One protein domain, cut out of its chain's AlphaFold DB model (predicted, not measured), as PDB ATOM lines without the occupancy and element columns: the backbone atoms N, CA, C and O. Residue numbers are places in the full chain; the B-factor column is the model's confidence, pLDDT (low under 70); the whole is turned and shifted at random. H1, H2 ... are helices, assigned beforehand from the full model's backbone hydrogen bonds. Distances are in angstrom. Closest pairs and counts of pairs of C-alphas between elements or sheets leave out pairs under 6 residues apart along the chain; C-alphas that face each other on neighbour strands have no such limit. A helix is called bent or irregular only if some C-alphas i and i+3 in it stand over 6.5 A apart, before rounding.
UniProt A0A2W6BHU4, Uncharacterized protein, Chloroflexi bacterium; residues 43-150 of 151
ATOM      1  N   VAL A  43     -92.320   8.567-114.156       53.50
ATOM      2  CA  VAL A  43     -91.942   7.157-114.326       53.50
ATOM      3  C   VAL A  43     -93.109   6.216-114.012       53.50
ATOM      4  O   VAL A  43     -93.314   5.241-114.733       53.50
ATOM      5  N   ASP A  44     -93.888   6.503-112.970       54.53
ATOM      6  CA  ASP A  44     -95.038   5.678-112.585       54.53
ATOM      7  C   ASP A  44     -96.170   5.783-113.612       54.53
ATOM      8  O   ASP A  44     -96.791   4.774-113.943       54.53
ATOM      9  N   VAL A  45     -96.380   6.972-114.193       60.47
ATOM     10  CA  VAL A  45     -97.354   7.177-115.280       60.47
ATOM     11  C   VAL A  45     -96.981   6.354-116.512       60.47
ATOM     12  O   VAL A  45     -97.822   5.630-117.044       60.47
ATOM     13  N   VAL A  46     -95.717   6.416-116.944       59.12
ATOM     14  CA  VAL A  46     -95.239   5.670-118.121       59.12
ATOM     15  C   VAL A  46     -95.385   4.162-117.902       59.12
ATOM     16  O   VAL A  46     -95.910   3.456-118.761       59.12
ATOM     17  N   LYS A  47     -95.024   3.655-116.716       59.91
ATOM     18  CA  LYS A  47     -95.216   2.235-116.374       59.91
ATOM     19  C   LYS A  47     -96.683   1.810-116.416       59.91
ATOM     20  O   LYS A  47     -96.988   0.738-116.939       59.91
ATOM     21  N   GLN A  48     -97.592   2.632-115.891       65.19
ATOM     22  CA  GLN A  48     -99.030   2.351-115.930       65.19
ATOM     23  C   GLN A  48     -99.576   2.334-117.365       65.19
ATOM     24  O   GLN A  48    -100.355   1.444-117.714       65.19
ATOM     25  N   GLN A  49     -99.143   3.270-118.213       70.00
ATOM     26  CA  GLN A  49     -99.542   3.332-119.622       70.00
ATOM     27  C   GLN A  49     -99.057   2.104-120.405       70.00
ATOM     28  O   GLN A  49     -99.855   1.462-121.091       70.00
ATOM     29  N   LEU A  50     -97.790   1.715-120.233       70.50
ATOM     30  CA  LEU A  50     -97.221   0.524-120.873       70.50
ATOM     31  C   LEU A  50     -97.903  -0.765-120.395       70.50
ATOM     32  O   LEU A  50     -98.233  -1.625-121.209       70.50
ATOM     33  N   SER A  51     -98.197  -0.872-119.095       73.19
ATOM     34  CA  SER A  51     -98.934  -2.015-118.533       73.19
ATOM     35  C   SER A  51    -100.352  -2.116-119.105       73.19
ATOM     36  O   SER A  51    -100.829  -3.204-119.417       73.19
ATOM     37  N   THR A  52    -101.019  -0.975-119.302       75.75
ATOM     38  CA  THR A  52    -102.360  -0.920-119.908       75.75
ATOM     39  C   THR A  52    -102.334  -1.374-121.368       75.75
ATOM     40  O   THR A  52    -103.221  -2.115-121.802       75.75
ATOM     41  N   LEU A  53    -101.307  -0.973-122.125       75.19
ATOM     42  CA  LEU A  53    -101.114  -1.407-123.508       75.19
ATOM     43  C   LEU A  53    -100.883  -2.922-123.591       75.19
ATOM     44  O   LEU A  53    -101.571  -3.591-124.360       75.19
ATOM     45  N   VAL A  54     -99.976  -3.463-122.770       79.25
ATOM     46  CA  VAL A  54     -99.692  -4.908-122.688       79.25
ATOM     47  C   VAL A  54    -100.968  -5.701-122.400       79.25
ATOM     48  O   VAL A  54    -101.303  -6.611-123.157       79.25
ATOM     49  N   ASN A  55    -101.741  -5.299-121.385       77.56
ATOM     50  CA  ASN A  55    -103.006  -5.958-121.051       77.56
ATOM     51  C   ASN A  55    -104.003  -5.908-122.215       77.56
ATOM     52  O   ASN A  55    -104.586  -6.927-122.574       77.56
ATOM     53  N   THR A  56    -104.147  -4.748-122.864       80.88
ATOM     54  CA  THR A  56    -105.054  -4.585-124.012       80.88
ATOM     55  C   THR A  56    -104.674  -5.506-125.173       80.88
ATOM     56  O   THR A  56    -105.549  -6.072-125.832       80.88
ATOM     57  N   LEU A  57    -103.376  -5.648-125.452       79.62
ATOM     58  CA  LEU A  57    -102.879  -6.512-126.520       79.62
ATOM     59  C   LEU A  57    -103.091  -7.993-126.192       79.62
ATOM     60  O   LEU A  57    -103.558  -8.743-127.052       79.62
ATOM     61  N   ASN A  58    -102.830  -8.394-124.949       83.94
ATOM     62  CA  ASN A  58    -103.058  -9.760-124.483       83.94
ATOM     63  C   ASN A  58    -104.546 -10.131-124.546       83.94
ATOM     64  O   ASN A  58    -104.901 -11.162-125.111       83.94
ATOM     65  N   GLU A  59    -105.436  -9.264-124.057       85.25
ATOM     66  CA  GLU A  59    -106.886  -9.500-124.066       85.25
ATOM     67  C   GLU A  59    -107.468  -9.578-125.482       85.25
ATOM     68  O   GLU A  59    -108.317 -10.426-125.764       85.25
ATOM     69  N   ARG A  60    -107.032  -8.696-126.391       81.50
ATOM     70  CA  ARG A  60    -107.605  -8.619-127.746       81.50
ATOM     71  C   ARG A  60    -107.041  -9.647-128.711       81.50
ATOM     72  O   ARG A  60    -107.757 -10.067-129.620       81.50
ATOM     73  N   PHE A  61    -105.770 -10.002-128.562       85.00
ATOM     74  CA  PHE A  61    -105.060 -10.823-129.541       85.00
ATOM     75  C   PHE A  61    -104.545 -12.144-128.965       85.00
ATOM     76  O   PHE A  61    -103.969 -12.930-129.712       85.00
ATOM     77  N   GLY A  62    -104.761 -12.410-127.671       77.38
ATOM     78  CA  GLY A  62    -104.204 -13.584-126.997       77.38
ATOM     79  C   GLY A  62    -102.678 -13.565-126.976       77.38
ATOM     80  O   GLY A  62    -102.058 -14.626-126.984       77.38
ATOM     81  N   ALA A  63    -102.079 -12.373-127.037       70.00
ATOM     82  CA  ALA A  63    -100.640 -12.228-126.925       70.00
ATOM     83  C   ALA A  63    -100.215 -12.617-125.494       70.00
ATOM     84  O   ALA A  63    -100.955 -12.386-124.542       70.00
ATOM     85  N   ASP A  64     -99.063 -13.268-125.347       80.44
ATOM     86  CA  ASP A  64     -98.505 -13.659-124.042       80.44
ATOM     87  C   ASP A  64     -97.412 -12.658-123.641       80.44
ATOM     88  O   ASP A  64     -96.265 -13.016-123.384       80.44
ATOM     89  N   LEU A  65     -97.741 -11.363-123.730       83.19
ATOM     90  CA  LEU A  65     -96.791 -10.288-123.459       83.19
ATOM     91  C   LEU A  65     -96.646 -10.087-121.953       83.19
ATOM     92  O   LEU A  65     -97.623 -10.055-121.202       83.19
ATOM     93  N   THR A  66     -95.409  -9.889-121.528       83.44
ATOM     94  CA  THR A  66     -94.993  -9.673-120.147       83.44
ATOM     95  C   THR A  66     -94.631  -8.206-119.895       83.44
ATOM     96  O   THR A  66     -94.518  -7.396-120.816       83.44
ATOM     97  N   GLU A  67     -94.370  -7.845-118.637       76.12
ATOM     98  CA  GLU A  67     -93.853  -6.511-118.284       76.12
ATOM     99  C   GLU A  67     -92.540  -6.180-119.022       76.12
ATOM    100  O   GLU A  67     -92.291  -5.032-119.391       76.12
ATOM    101  N   ASN A  68     -91.718  -7.195-119.305       74.31
ATOM    102  CA  ASN A  68     -90.475  -7.024-120.049       74.31
ATOM    103  C   ASN A  68     -90.719  -6.655-121.525       74.31
ATOM    104  O   ASN A  68     -89.934  -5.912-122.113       74.31
ATOM    105  N   ASP A  69     -91.828  -7.106-122.114       78.44
ATOM    106  CA  ASP A  69     -92.251  -6.682-123.453       78.44
ATOM    107  C   ASP A  69     -92.719  -5.219-123.442       78.44
ATOM    108  O   ASP A  69     -92.427  -4.463-124.369       78.44
ATOM    109  N   GLY A  70     -93.312  -4.771-122.329       79.56
ATOM    110  CA  GLY A  70     -93.583  -3.358-122.048       79.56
ATOM    111  C   GLY A  70     -92.342  -2.464-122.167       79.56
ATOM    112  O   GLY A  70     -92.404  -1.389-122.761       79.56
ATOM    113  N   LEU A  71     -91.186  -2.924-121.676       79.56
ATOM    114  CA  LEU A  71     -89.921  -2.186-121.805       79.56
ATOM    115  C   LEU A  71     -89.438  -2.082-123.257       79.56
ATOM    116  O   LEU A  71     -88.810  -1.089-123.617       79.56
ATOM    117  N   SER A  72     -89.750  -3.067-124.101       76.75
ATOM    118  CA  SER A  72     -89.407  -3.014-125.527       76.75
ATOM    119  C   SER A  72     -90.226  -1.944-126.256       76.75
ATOM    120  O   SER A  72     -89.692  -1.230-127.104       76.75
ATOM    121  N   PHE A  73     -91.499  -1.762-125.879       81.25
ATOM    122  CA  PHE A  73     -92.318  -0.657-126.387       81.25
ATOM    123  C   PHE A  73     -91.801   0.708-125.923       81.25
ATOM    124  O   PHE A  73     -91.752   1.626-126.735       81.25
ATOM    125  N   ALA A  74     -91.336   0.828-124.676       84.44
ATOM    126  CA  ALA A  74     -90.709   2.061-124.189       84.44
ATOM    127  C   ALA A  74     -89.462   2.432-125.009       84.44
ATOM    128  O   ALA A  74     -89.293   3.571-125.426       84.44
ATOM    129  N   GLN A  75     -88.608   1.449-125.307       81.19
ATOM    130  CA  GLN A  75     -87.422   1.661-126.141       81.19
ATOM    131  C   GLN A  75     -87.771   2.054-127.580       81.19
ATOM    132  O   GLN A  75     -87.052   2.841-128.197       81.19
ATOM    133  N   LEU A  76     -88.850   1.492-128.133       85.88
ATOM    134  CA  LEU A  76     -89.358   1.874-129.447       85.88
ATOM    135  C   LEU A  76     -89.885   3.314-129.435       85.88
ATOM    136  O   LEU A  76     -89.579   4.074-130.349       85.88
ATOM    137  N   GLU A  77     -90.622   3.703-128.395       87.50
ATOM    138  CA  GLU A  77     -91.109   5.071-128.211       87.50
ATOM    139  C   GLU A  77     -89.952   6.070-128.107       87.50
ATOM    140  O   GLU A  77     -89.924   7.031-128.873       87.50
ATOM    141  N   ASP A  78     -88.957   5.809-127.252       88.44
ATOM    142  CA  ASP A  78     -87.756   6.647-127.118       88.44
ATOM    143  C   ASP A  78     -87.025   6.807-128.459       88.44
ATOM    144  O   ASP A  78     -86.565   7.894-128.819       88.44
ATOM    145  N   HIS A  79     -86.930   5.718-129.226       85.50
ATOM    146  CA  HIS A  79     -86.297   5.731-130.536       85.50
ATOM    147  C   HIS A  79     -87.054   6.608-131.542       85.50
ATOM    148  O   HIS A  79     -86.425   7.401-132.243       85.50
ATOM    149  N   LEU A  80     -88.385   6.502-131.590       89.69
ATOM    150  CA  LEU A  80     -89.233   7.314-132.467       89.69
ATOM    151  C   LEU A  80     -89.262   8.782-132.024       89.69
ATOM    152  O   LEU A  80     -89.179   9.681-132.858       89.69
ATOM    153  N   ALA A  81     -89.316   9.044-130.719       89.50
ATOM    154  CA  ALA A  81     -89.293  10.394-130.158       89.50
ATOM    155  C   ALA A  81     -87.983  11.139-130.470       89.50
ATOM    156  O   ALA A  81     -87.973  12.369-130.568       89.50
ATOM    157  N   ALA A  82     -86.886  10.402-130.659       88.94
ATOM    158  CA  ALA A  82     -85.604  10.955-131.073       88.94
ATOM    159  C   ALA A  82     -85.505  11.242-132.587       88.94
ATOM    160  O   ALA A  82     -84.525  11.863-133.006       88.94
ATOM    161  N   ASP A  83     -86.477  10.830-133.414       88.62
ATOM    162  CA  ASP A  83     -86.436  11.056-134.863       88.62
ATOM    163  C   ASP A  83     -86.713  12.540-135.201       88.62
ATOM    164  O   ASP A  83     -87.836  13.036-135.027       88.62
ATOM    165  N   PRO A  84     -85.726  13.283-135.746       88.19
ATOM    166  CA  PRO A  84     -85.906  14.690-136.089       88.19
ATOM    167  C   PRO A  84     -86.958  14.915-137.186       88.19
ATOM    168  O   PRO A  84     -87.535  16.003-137.255       88.19
ATOM    169  N   ARG A  85     -87.237  13.911-138.031       88.50
ATOM    170  CA  ARG A  85     -88.286  13.969-139.059       88.50
ATOM    171  C   ARG A  85     -89.659  14.015-138.400       88.50
ATOM    172  O   ARG A  85     -90.451  14.894-138.735       88.50
ATOM    173  N   LEU A  86     -89.909  13.141-137.423       91.62
ATOM    174  CA  LEU A  86     -91.159  13.141-136.659       91.62
ATOM    175  C   LEU A  86     -91.317  14.437-135.865       91.62
ATOM    176  O   LEU A  86     -92.379  15.054-135.919       91.62
ATOM    177  N   ALA A  87     -90.249  14.921-135.229       91.31
ATOM    178  CA  ALA A  87     -90.282  16.196-134.513       91.31
ATOM    179  C   ALA A  87     -90.620  17.388-135.430       91.31
ATOM    180  O   ALA A  87     -91.359  18.290-135.032       91.31
ATOM    181  N   ALA A  88     -90.096  17.410-136.661       90.81
ATOM    182  CA  ALA A  88     -90.420  18.445-137.640       90.81
ATOM    183  C   ALA A  88     -91.881  18.354-138.106       90.81
ATOM    184  O   ALA A  88     -92.573  19.371-138.155       90.81
ATOM    185  N   GLN A  89     -92.366  17.144-138.393       91.81
ATOM    186  CA  GLN A  89     -93.742  16.920-138.839       91.81
ATOM    187  C   GLN A  89     -94.765  17.235-137.742       91.81
ATOM    188  O   GLN A  89     -95.777  17.863-138.037       91.81
ATOM    189  N   ALA A  90     -94.477  16.898-136.483       92.06
ATOM    190  CA  ALA A  90     -95.331  17.221-135.340       92.06
ATOM    191  C   ALA A  90     -95.494  18.736-135.119       92.06
ATOM    192  O   ALA A  90     -96.518  19.185-134.617       92.06
ATOM    193  N   ARG A  91     -94.490  19.545-135.489       92.44
ATOM    194  CA  ARG A  91     -94.567  21.015-135.401       92.44
ATOM    195  C   ARG A  91     -95.314  21.650-136.571       92.44
ATOM    196  O   ARG A  91     -95.823  22.755-136.423       92.44
ATOM    197  N   ALA A  92     -95.305  21.000-137.732       92.00
ATOM    198  CA  ALA A  92     -95.820  21.557-138.980       92.00
ATOM    199  C   ALA A  92     -97.262  21.133-139.300       92.00
ATOM    200  O   ALA A  92     -97.899  21.777-140.130       92.00
ATOM    201  N   ASN A  93     -97.767  20.074-138.666       88.00
ATOM    202  CA  ASN A  93     -99.029  19.438-139.033       88.00
ATOM    203  C   ASN A  93     -99.941  19.205-137.824       88.00
ATOM    204  O   ASN A  93     -99.492  19.183-136.679       88.00
ATOM    205  N   ASP A  94    -101.227  18.984-138.097       91.50
ATOM    206  CA  ASP A  94    -102.157  18.439-137.110       91.50
ATOM    207  C   ASP A  94    -101.925  16.934-136.876       91.50
ATOM    208  O   ASP A  94    -101.119  16.278-137.542       91.50
ATOM    209  N   ALA A  95    -102.641  16.376-135.898       88.19
ATOM    210  CA  ALA A  95    -102.494  14.977-135.512       88.19
ATOM    211  C   ALA A  95    -102.864  13.987-136.635       88.19
ATOM    212  O   ALA A  95    -102.293  12.900-136.692       88.19
ATOM    213  N   GLU A  96    -103.793  14.345-137.527       87.75
ATOM    214  CA  GLU A  96    -104.249  13.463-138.607       87.75
ATOM    215  C   GLU A  96    -103.171  13.318-139.686       87.75
ATOM    216  O   GLU A  96    -102.806  12.205-140.062       87.75
ATOM    217  N   HIS A  97    -102.583  14.433-140.115       86.00
ATOM    218  CA  HIS A  97    -101.480  14.430-141.075       86.00
ATOM    219  C   HIS A  97    -100.194  13.846-140.468       86.00
ATOM    220  O   HIS A  97     -99.456  13.132-141.150       86.00
ATOM    221  N   TYR A  98     -99.944  14.082-139.174       90.62
ATOM    222  CA  TYR A  98     -98.835  13.453-138.453       90.62
ATOM    223  C   TYR A  98     -98.960  11.922-138.403       90.62
ATOM    224  O   TYR A  98     -97.961  11.217-138.544       90.62
ATOM    225  N   ALA A  99    -100.174  11.385-138.251       87.88
ATOM    226  CA  ALA A  99    -100.385   9.939-138.174       87.88
ATOM    227  C   ALA A  99     -99.904   9.196-139.433       87.88
ATOM    228  O   ALA A  99     -99.430   8.064-139.329       87.88
ATOM    229  N   VAL A 100     -99.972   9.838-140.607       85.75
ATOM    230  CA  VAL A 100     -99.502   9.259-141.875       85.75
ATOM    231  C   VAL A 100     -97.994   9.016-141.838       85.75
ATOM    232  O   VAL A 100     -97.543   7.903-142.083       85.75
ATOM    233  N   VAL A 101     -97.213  10.035-141.471       86.44
ATOM    234  CA  VAL A 101     -95.744   9.926-141.400       86.44
ATOM    235  C   VAL A 101     -95.274   9.090-140.211       86.44
ATOM    236  O   VAL A 101     -94.206   8.480-140.262       86.44
ATOM    237  N   PHE A 102     -96.071   9.034-139.143       91.31
ATOM    238  CA  PHE A 102     -95.783   8.204-137.981       91.31
ATOM    239  C   PHE A 102     -95.841   6.709-138.309       91.31
ATOM    240  O   PHE A 102     -95.013   5.956-137.808       91.31
ATOM    241  N   ALA A 103     -96.782   6.274-139.153       87.62
ATOM    242  CA  ALA A 103     -96.910   4.866-139.528       87.62
ATOM    243  C   ALA A 103     -95.645   4.331-140.224       87.62
ATOM    244  O   ALA A 103     -95.168   3.247-139.881       87.62
ATOM    245  N   ASP A 104     -95.073   5.115-141.139       86.31
ATOM    246  CA  ASP A 104     -93.828   4.761-141.825       86.31
ATOM    247  C   ASP A 104     -92.646   4.736-140.845       86.31
ATOM    248  O   ASP A 104     -91.892   3.764-140.795       86.31
ATOM    249  N   ALA A 105     -92.526   5.762-139.997       89.12
ATOM    250  CA  ALA A 105     -91.462   5.832-139.000       89.12
ATOM    251  C   ALA A 105     -91.537   4.689-137.974       89.12
ATOM    252  O   ALA A 105     -90.506   4.162-137.569       89.12
ATOM    253  N   LEU A 106     -92.745   4.275-137.578       88.94
ATOM    254  CA  LEU A 106     -92.957   3.130-136.696       88.94
ATOM    255  C   LEU A 106     -92.412   1.841-137.318       88.94
ATOM    256  O   LEU A 106     -91.742   1.071-136.631       88.94
ATOM    257  N   ASN A 107     -92.677   1.606-138.604       85.00
ATOM    258  CA  ASN A 107     -92.168   0.432-139.306       85.00
ATOM    259  C   ASN A 107     -90.632   0.438-139.378       85.00
ATOM    260  O   ASN A 107     -90.003  -0.564-139.036       85.00
ATOM    261  N   ASP A 108     -90.034   1.573-139.745       85.88
ATOM    262  CA  ASP A 108     -88.575   1.743-139.748       85.88
ATOM    263  C   ASP A 108     -87.986   1.492-138.350       85.88
ATOM    264  O   ASP A 108     -87.044   0.714-138.188       85.88
ATOM    265  N   GLY A 109     -88.594   2.075-137.314       85.31
ATOM    266  CA  GLY A 109     -88.150   1.929-135.930       85.31
ATOM    267  C   GLY A 109     -88.226   0.489-135.413       85.31
ATOM    268  O   GLY A 109     -87.345   0.057-134.664       85.31
ATOM    269  N   LEU A 110     -89.242  -0.276-135.828       82.31
ATOM    270  CA  LEU A 110     -89.364  -1.703-135.515       82.31
ATOM    271  C   LEU A 110     -88.246  -2.522-136.169       82.31
ATOM    272  O   LEU A 110     -87.636  -3.367-135.506       82.31
ATOM    273  N   VAL A 111     -87.950  -2.262-137.445       79.62
ATOM    274  CA  VAL A 111     -86.847  -2.919-138.163       79.62
ATOM    275  C   VAL A 111     -85.511  -2.603-137.490       79.62
ATOM    276  O   VAL A 111     -84.738  -3.517-137.188       79.62
ATOM    277  N   ASP A 112     -85.265  -1.334-137.175       83.69
ATOM    278  CA  ASP A 112     -84.038  -0.895-136.516       83.69
ATOM    279  C   ASP A 112     -83.872  -1.519-135.126       83.69
ATOM    280  O   ASP A 112     -82.766  -1.925-134.755       83.69
ATOM    281  N   LEU A 113     -84.953  -1.649-134.353       81.50
ATOM    282  CA  LEU A 113     -84.924  -2.322-133.053       81.50
ATOM    283  C   LEU A 113     -84.492  -3.786-133.194       81.50
ATOM    284  O   LEU A 113     -83.612  -4.247-132.462       81.50
ATOM    285  N   VAL A 114     -85.057  -4.499-134.170       78.12
ATOM    286  CA  VAL A 114     -84.709  -5.896-134.459       78.12
ATOM    287  C   VAL A 114     -83.248  -6.027-134.896       78.12
ATOM    288  O   VAL A 114     -82.547  -6.919-134.414       78.12
ATOM    289  N   ILE A 115     -82.752  -5.132-135.754       82.06
ATOM    290  CA  ILE A 115     -81.344  -5.118-136.185       82.06
ATOM    291  C   ILE A 115     -80.411  -4.852-134.996       82.06
ATOM    292  O   ILE A 115     -79.419  -5.563-134.819       82.06
ATOM    293  N   ARG A 116     -80.730  -3.871-134.141       81.75
ATOM    294  CA  ARG A 116     -79.940  -3.571-132.935       81.75
ATOM    295  C   ARG A 116     -79.891  -4.761-131.980       81.75
ATOM    296  O   ARG A 116     -78.812  -5.082-131.479       81.75
ATOM    297  N   HIS A 117     -81.019  -5.438-131.757       83.56
ATOM    298  CA  HIS A 117     -81.058  -6.661-130.954       83.56
ATOM    299  C   HIS A 117     -80.192  -7.768-131.560       83.56
ATOM    300  O   HIS A 117     -79.363  -8.336-130.850       83.56
ATOM    301  N   GLN A 118     -80.309  -8.036-132.863       80.06
ATOM    302  CA  GLN A 118     -79.464  -9.028-133.536       80.06
ATOM    303  C   GLN A 118     -77.974  -8.710-133.390       80.06
ATOM    304  O   GLN A 118     -77.187  -9.598-133.074       80.06
ATOM    305  N   HIS A 119     -77.579  -7.445-133.547       84.62
ATOM    306  CA  HIS A 119     -76.192  -7.025-133.369       84.62
ATOM    307  C   HIS A 119     -75.708  -7.193-131.919       84.62
ATOM    308  O   HIS A 119     -74.590  -7.654-131.688       84.62
ATOM    309  N   LEU A 120     -76.537  -6.864-130.923       82.75
ATOM    310  CA  LEU A 120     -76.214  -7.088-129.511       82.75
ATOM    311  C   LEU A 120     -75.993  -8.579-129.212       82.75
ATOM    312  O   LEU A 120     -74.991  -8.940-128.593       82.75
ATOM    313  N   PHE A 121     -76.898  -9.447-129.672       82.19
ATOM    314  CA  PHE A 121     -76.771 -10.894-129.485       82.19
ATOM    315  C   PHE A 121     -75.592 -11.485-130.264       82.19
ATOM    316  O   PHE A 121     -74.879 -12.330-129.726       82.19
ATOM    317  N   GLY A 122     -75.323 -10.989-131.473       87.06
ATOM    318  CA  GLY A 122     -74.129 -11.343-132.239       87.06
ATOM    319  C   GLY A 122     -72.847 -11.027-131.467       87.06
ATOM    320  O   GLY A 122     -71.999 -11.897-131.298       87.06
ATOM    321  N   ASN A 123     -72.744  -9.834-130.871       89.38
ATOM    322  CA  ASN A 123     -71.602  -9.479-130.021       89.38
ATOM    323  C   ASN A 123     -71.456 -10.400-128.799       89.38
ATOM    324  O   ASN A 123     -70.340 -10.778-128.453       89.38
ATOM    325  N   LEU A 124     -72.559 -10.802-128.157       86.31
ATOM    326  CA  LEU A 124     -72.519 -11.774-127.056       86.31
ATOM    327  C   LEU A 124     -71.997 -13.149-127.493       86.31
ATOM    328  O   LEU A 124     -71.331 -13.843-126.718       86.31
ATOM    329  N   GLN A 125     -72.306 -13.563-128.718       86.38
ATOM    330  CA  GLN A 125     -71.875 -14.848-129.247       86.38
ATOM    331  C   GLN A 125     -70.404 -14.814-129.680       86.38
ATOM    332  O   GLN A 125     -69.611 -15.666-129.263       86.38
ATOM    333  N   ASP A 126     -70.041 -13.804-130.466       93.38
ATOM    334  CA  ASP A 126     -68.804 -13.791-131.241       93.38
ATOM    335  C   ASP A 126     -67.648 -13.095-130.502       93.38
ATOM    336  O   ASP A 126     -66.479 -13.375-130.775       93.38
ATOM    337  N   ASN A 127     -67.937 -12.236-129.515       95.69
ATOM    338  CA  ASN A 127     -66.928 -11.550-128.709       95.69
ATOM    339  C   ASN A 127     -66.858 -12.125-127.282       95.69
ATOM    340  O   ASN A 127     -67.681 -11.836-126.409       95.69
ATOM    341  N   ALA A 128     -65.821 -12.928-127.026       95.38
ATOM    342  CA  ALA A 128     -65.615 -13.588-125.739       95.38
ATOM    343  C   ALA A 128     -65.386 -12.611-124.573       95.38
ATOM    344  O   ALA A 128     -65.821 -12.893-123.456       95.38
ATOM    345  N   GLU A 129     -64.732 -11.473-124.812       95.94
ATOM    346  CA  GLU A 129     -64.510 -10.451-123.785       95.94
ATOM    347  C   GLU A 129     -65.824  -9.758-123.415       95.94
ATOM    348  O   GLU A 129     -66.166  -9.673-122.233       95.94
ATOM    349  N   PHE A 130     -66.600  -9.351-124.424       92.62
ATOM    350  CA  PHE A 130     -67.930  -8.770-124.239       92.62
ATOM    351  C   PHE A 130     -68.830  -9.715-123.434       92.62
ATOM    352  O   PHE A 130     -69.409  -9.324-122.418       92.62
ATOM    353  N   ARG A 131     -68.881 -10.993-123.831       95.69
ATOM    354  CA  ARG A 131     -69.630 -12.031-123.113       95.69
ATOM    355  C   ARG A 131     -69.183 -12.168-121.661       95.69
ATOM    356  O   ARG A 131     -70.035 -12.229-120.780       95.69
ATOM    357  N   ARG A 132     -67.873 -12.197-121.402       97.00
ATOM    358  CA  ARG A 132     -67.313 -12.347-120.049       97.00
ATOM    359  C   ARG A 132     -67.777 -11.219-119.127       97.00
ATOM    360  O   ARG A 132     -68.205 -11.490-118.011       97.00
ATOM    361  N   ILE A 133     -67.736  -9.974-119.605       96.56
ATOM    362  CA  ILE A 133     -68.178  -8.794-118.844       96.56
ATOM    363  C   ILE A 133     -69.673  -8.893-118.513       96.56
ATOM    364  O   ILE A 133     -70.075  -8.687-117.367       96.56
ATOM    365  N   VAL A 134     -70.499  -9.252-119.499       93.69
ATOM    366  CA  VAL A 134     -71.946  -9.415-119.297       93.69
ATOM    367  C   VAL A 134     -72.245 -10.555-118.318       93.69
ATOM    368  O   VAL A 134     -73.073 -10.403-117.420       93.69
ATOM    369  N   GLU A 135     -71.536 -11.678-118.425       95.38
ATOM    370  CA  GLU A 135     -71.679 -12.820-117.521       95.38
ATOM    371  C   GLU A 135     -71.303 -12.460-116.075       95.38
ATOM    372  O   GLU A 135     -72.027 -12.808-115.142       95.38
ATOM    373  N   GLU A 136     -70.192 -11.751-115.866       96.69
ATOM    374  CA  GLU A 136     -69.782 -11.263-114.541       96.69
ATOM    375  C   GLU A 136     -70.825 -10.331-113.919       96.69
ATOM    376  O   GLU A 136     -71.072 -10.402-112.714       96.69
ATOM    377  N   TYR A 137     -71.489  -9.511-114.735       95.00
ATOM    378  CA  TYR A 137     -72.539  -8.609-114.274       95.00
ATOM    379  C   TYR A 137     -73.852  -9.331-113.919       95.00
ATOM    380  O   TYR A 137     -74.470  -9.037-112.890       95.00
ATOM    381  N   ILE A 138     -74.302 -10.272-114.757       93.81
ATOM    382  CA  ILE A 138     -75.631 -10.897-114.628       93.81
ATOM    383  C   ILE A 138     -75.632 -12.060-113.624       93.81
ATOM    384  O   ILE A 138     -76.587 -12.207-112.857       93.81
ATOM    385  N   ARG A 139     -74.563 -12.866-113.571       96.88
ATOM    386  CA  ARG A 139     -74.468 -14.080-112.734       96.88
ATOM    387  C   ARG A 139     -74.832 -13.873-111.254       96.88
ATOM    388  O   ARG A 139     -75.691 -14.615-110.775       96.88
ATOM    389  N   PRO A 140     -74.257 -12.905-110.508       95.88
ATOM    390  CA  PRO A 140     -74.591 -12.739-109.091       95.88
ATOM    391  C   PRO A 140     -76.050 -12.313-108.877       95.88
ATOM    392  O   PRO A 140     -76.669 -12.719-107.898       95.88
ATOM    393  N   ARG A 141     -76.622 -11.539-109.808       94.38
ATOM    394  CA  ARG A 141     -78.016 -11.069-109.737       94.38
ATOM    395  C   ARG A 141     -79.005 -12.208-109.954       94.38
ATOM    396  O   ARG A 141     -79.982 -12.315-109.220       94.38
ATOM    397  N   VAL A 142     -78.740 -13.059-110.945       94.06
ATOM    398  CA  VAL A 142     -79.551 -14.258-111.198       94.06
ATOM    399  C   VAL A 142     -79.491 -15.196-109.997       94.06
ATOM    400  O   VAL A 142     -80.536 -15.625-109.516       94.06
ATOM    401  N   TYR A 143     -78.292 -15.440-109.457       94.06
ATOM    402  CA  TYR A 143     -78.114 -16.271-108.268       94.06
ATOM    403  C   TYR A 143     -78.892 -15.737-107.053       94.06
ATOM    404  O   TYR A 143     -79.593 -16.501-106.392       94.06
ATOM    405  N   ALA A 144     -78.816 -14.430-106.777       94.88
ATOM    406  CA  ALA A 144     -79.545 -13.802-105.674       94.88
ATOM    407  C   ALA A 144     -81.069 -13.957-105.824       94.88
ATOM    408  O   ALA A 144     -81.722 -14.444-104.906       94.88
ATOM    409  N   ARG A 145     -81.622 -13.656-107.007       91.56
ATOM    410  CA  ARG A 145     -83.066 -13.799-107.277       91.56
ATOM    411  C   ARG A 145     -83.557 -15.237-107.110       91.56
ATOM    412  O   ARG A 145     -84.620 -15.462-106.544       91.56
ATOM    413  N   GLN A 146     -82.782 -16.216-107.577       90.75
ATOM    414  CA  GLN A 146     -83.128 -17.633-107.420       90.75
ATOM    415  C   GLN A 146     -83.087 -18.081-105.953       90.75
ATOM    416  O   GLN A 146     -83.873 -18.930-105.544       90.75
ATOM    417  N   ARG A 147     -82.187 -17.504-105.151       91.06
ATOM    418  CA  ARG A 147     -82.078 -17.768-103.711       91.06
ATOM    419  C   ARG A 147     -83.211 -17.133-102.906       91.06
ATOM    420  O   ARG A 147     -83.653 -17.747-101.946       91.06
ATOM    421  N   GLU A 148     -83.659 -15.943-103.291       81.25
ATOM    422  CA  GLU A 148     -84.800 -15.250-102.679       81.25
ATOM    423  C   GLU A 148     -86.132 -15.926-103.027       81.25
ATOM    424  O   GLU A 148     -86.994 -16.048-102.169       81.25
ATOM    425  N   ALA A 149     -86.285 -16.429-104.255       68.00
ATOM    426  CA  ALA A 149     -87.492 -17.141-104.688       68.00
ATOM    427  C   ALA A 149     -87.631 -18.566-104.109       68.00
ATOM    428  O   ALA A 149     -88.702 -19.160-104.199       68.00
ATOM    429  N   GLY A 150     -86.553 -19.134-103.559       58.00
ATOM    430  CA  GLY A 150     -86.542 -20.457-102.925       58.00
ATOM    431  C   GLY A 150     -86.597 -20.431-101.393       58.00
ATOM    432  O   GLY A 150     -86.357 -21.477-100.784       58.00
TER     433      GLY A 150
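This is residues 43 to 150 of the 151 residues of an uncharacterized protein of Chloroflexi bacterium (UniProt A0A2W6BHU4). One long helix, H4, makes the long axis of an open, loose frame, and the other helices branch from it: H3 folds back along its first part as a helical hairpin, H2 leads away from its middle at a steep tilt with H1 crossing near the far end of H2, and the bent helix H5 turns off at a corner at its last end. Residues 136 to 150 stick out there, and an empty space lies between H5 and the pair H1 and H2. The printed part has 108 residues with five named helices in the order H1, H2, H3, H4, H5 and no named strand, and the class is all helix. The whole is loose, with a radius of gyration of the C-alphas of 18.3 A, and elongated, spanning 52 by 34 by 26 A.

Find C-alpha 95 at (-102.494, 14.977, -135.512); from there H4, residues 95 to 126, runs 44.5 A to C-alpha 126 at (-68.804, -13.791, -131.241), with a kink of 36 degrees near residue 102. Just before it look for H3, residues 84 to 92, 12.4 A long, and before that H2, residues 67 to 81, 21.2 A. H1, residues 43 to 61, begins at C-alpha 43, (-91.942, 7.157, -114.326), and is 27.0 A long. H5, residues 128 to 149, was assigned as one helix by its hydrogen bonds but is bent, with C-alphas 137 and 140 6.9 A apart; its arms are H5a, residues 128 to 137, and H5b, residues 140 to 149, each 14.3 A long, at a steep tilt of 39 degrees.

Start at H4, the hub, which touches three other helices. Its residues 98 to 105 touch H3 in a hairpin, at a shallow tilt of 13 degrees, opposite ways; the closest C-alphas, of Ala 90 and Tyr 98, are 6.0 A apart. Its residues 105 to 113 touch residues 76 to 80 of H2 at a steep tilt of 61 degrees, the closest C-alphas being those of Leu 80 and Gly 109, 6.5 A. Move out to H1, whose residues 50 to 54 touch H2, with the C-alphas of Leu 50 and Gly 70 closest at 5.4 A. That tilt of 69 degrees is steep, only just short of about perpendicular. H4 and H5a touch only at the corner, about perpendicular at 76 degrees, with the C-alphas of Leu 124 and Arg 131 closest at 4.9 A. H5b touches no helix. Every O i to N i+4 pair is within hydrogen-bond range in H1, H2, H3, H5a and H5b, and 25 of 28 are in H4.

Look from Ala 92 to Gly 150 for the two C-alphas farthest apart, 56.1 A. The printed part has no cut, and its four links are tight. Mean pLDDT of the printed part is 84.3; residues 43 to 48 and 149 to 150 are under 70.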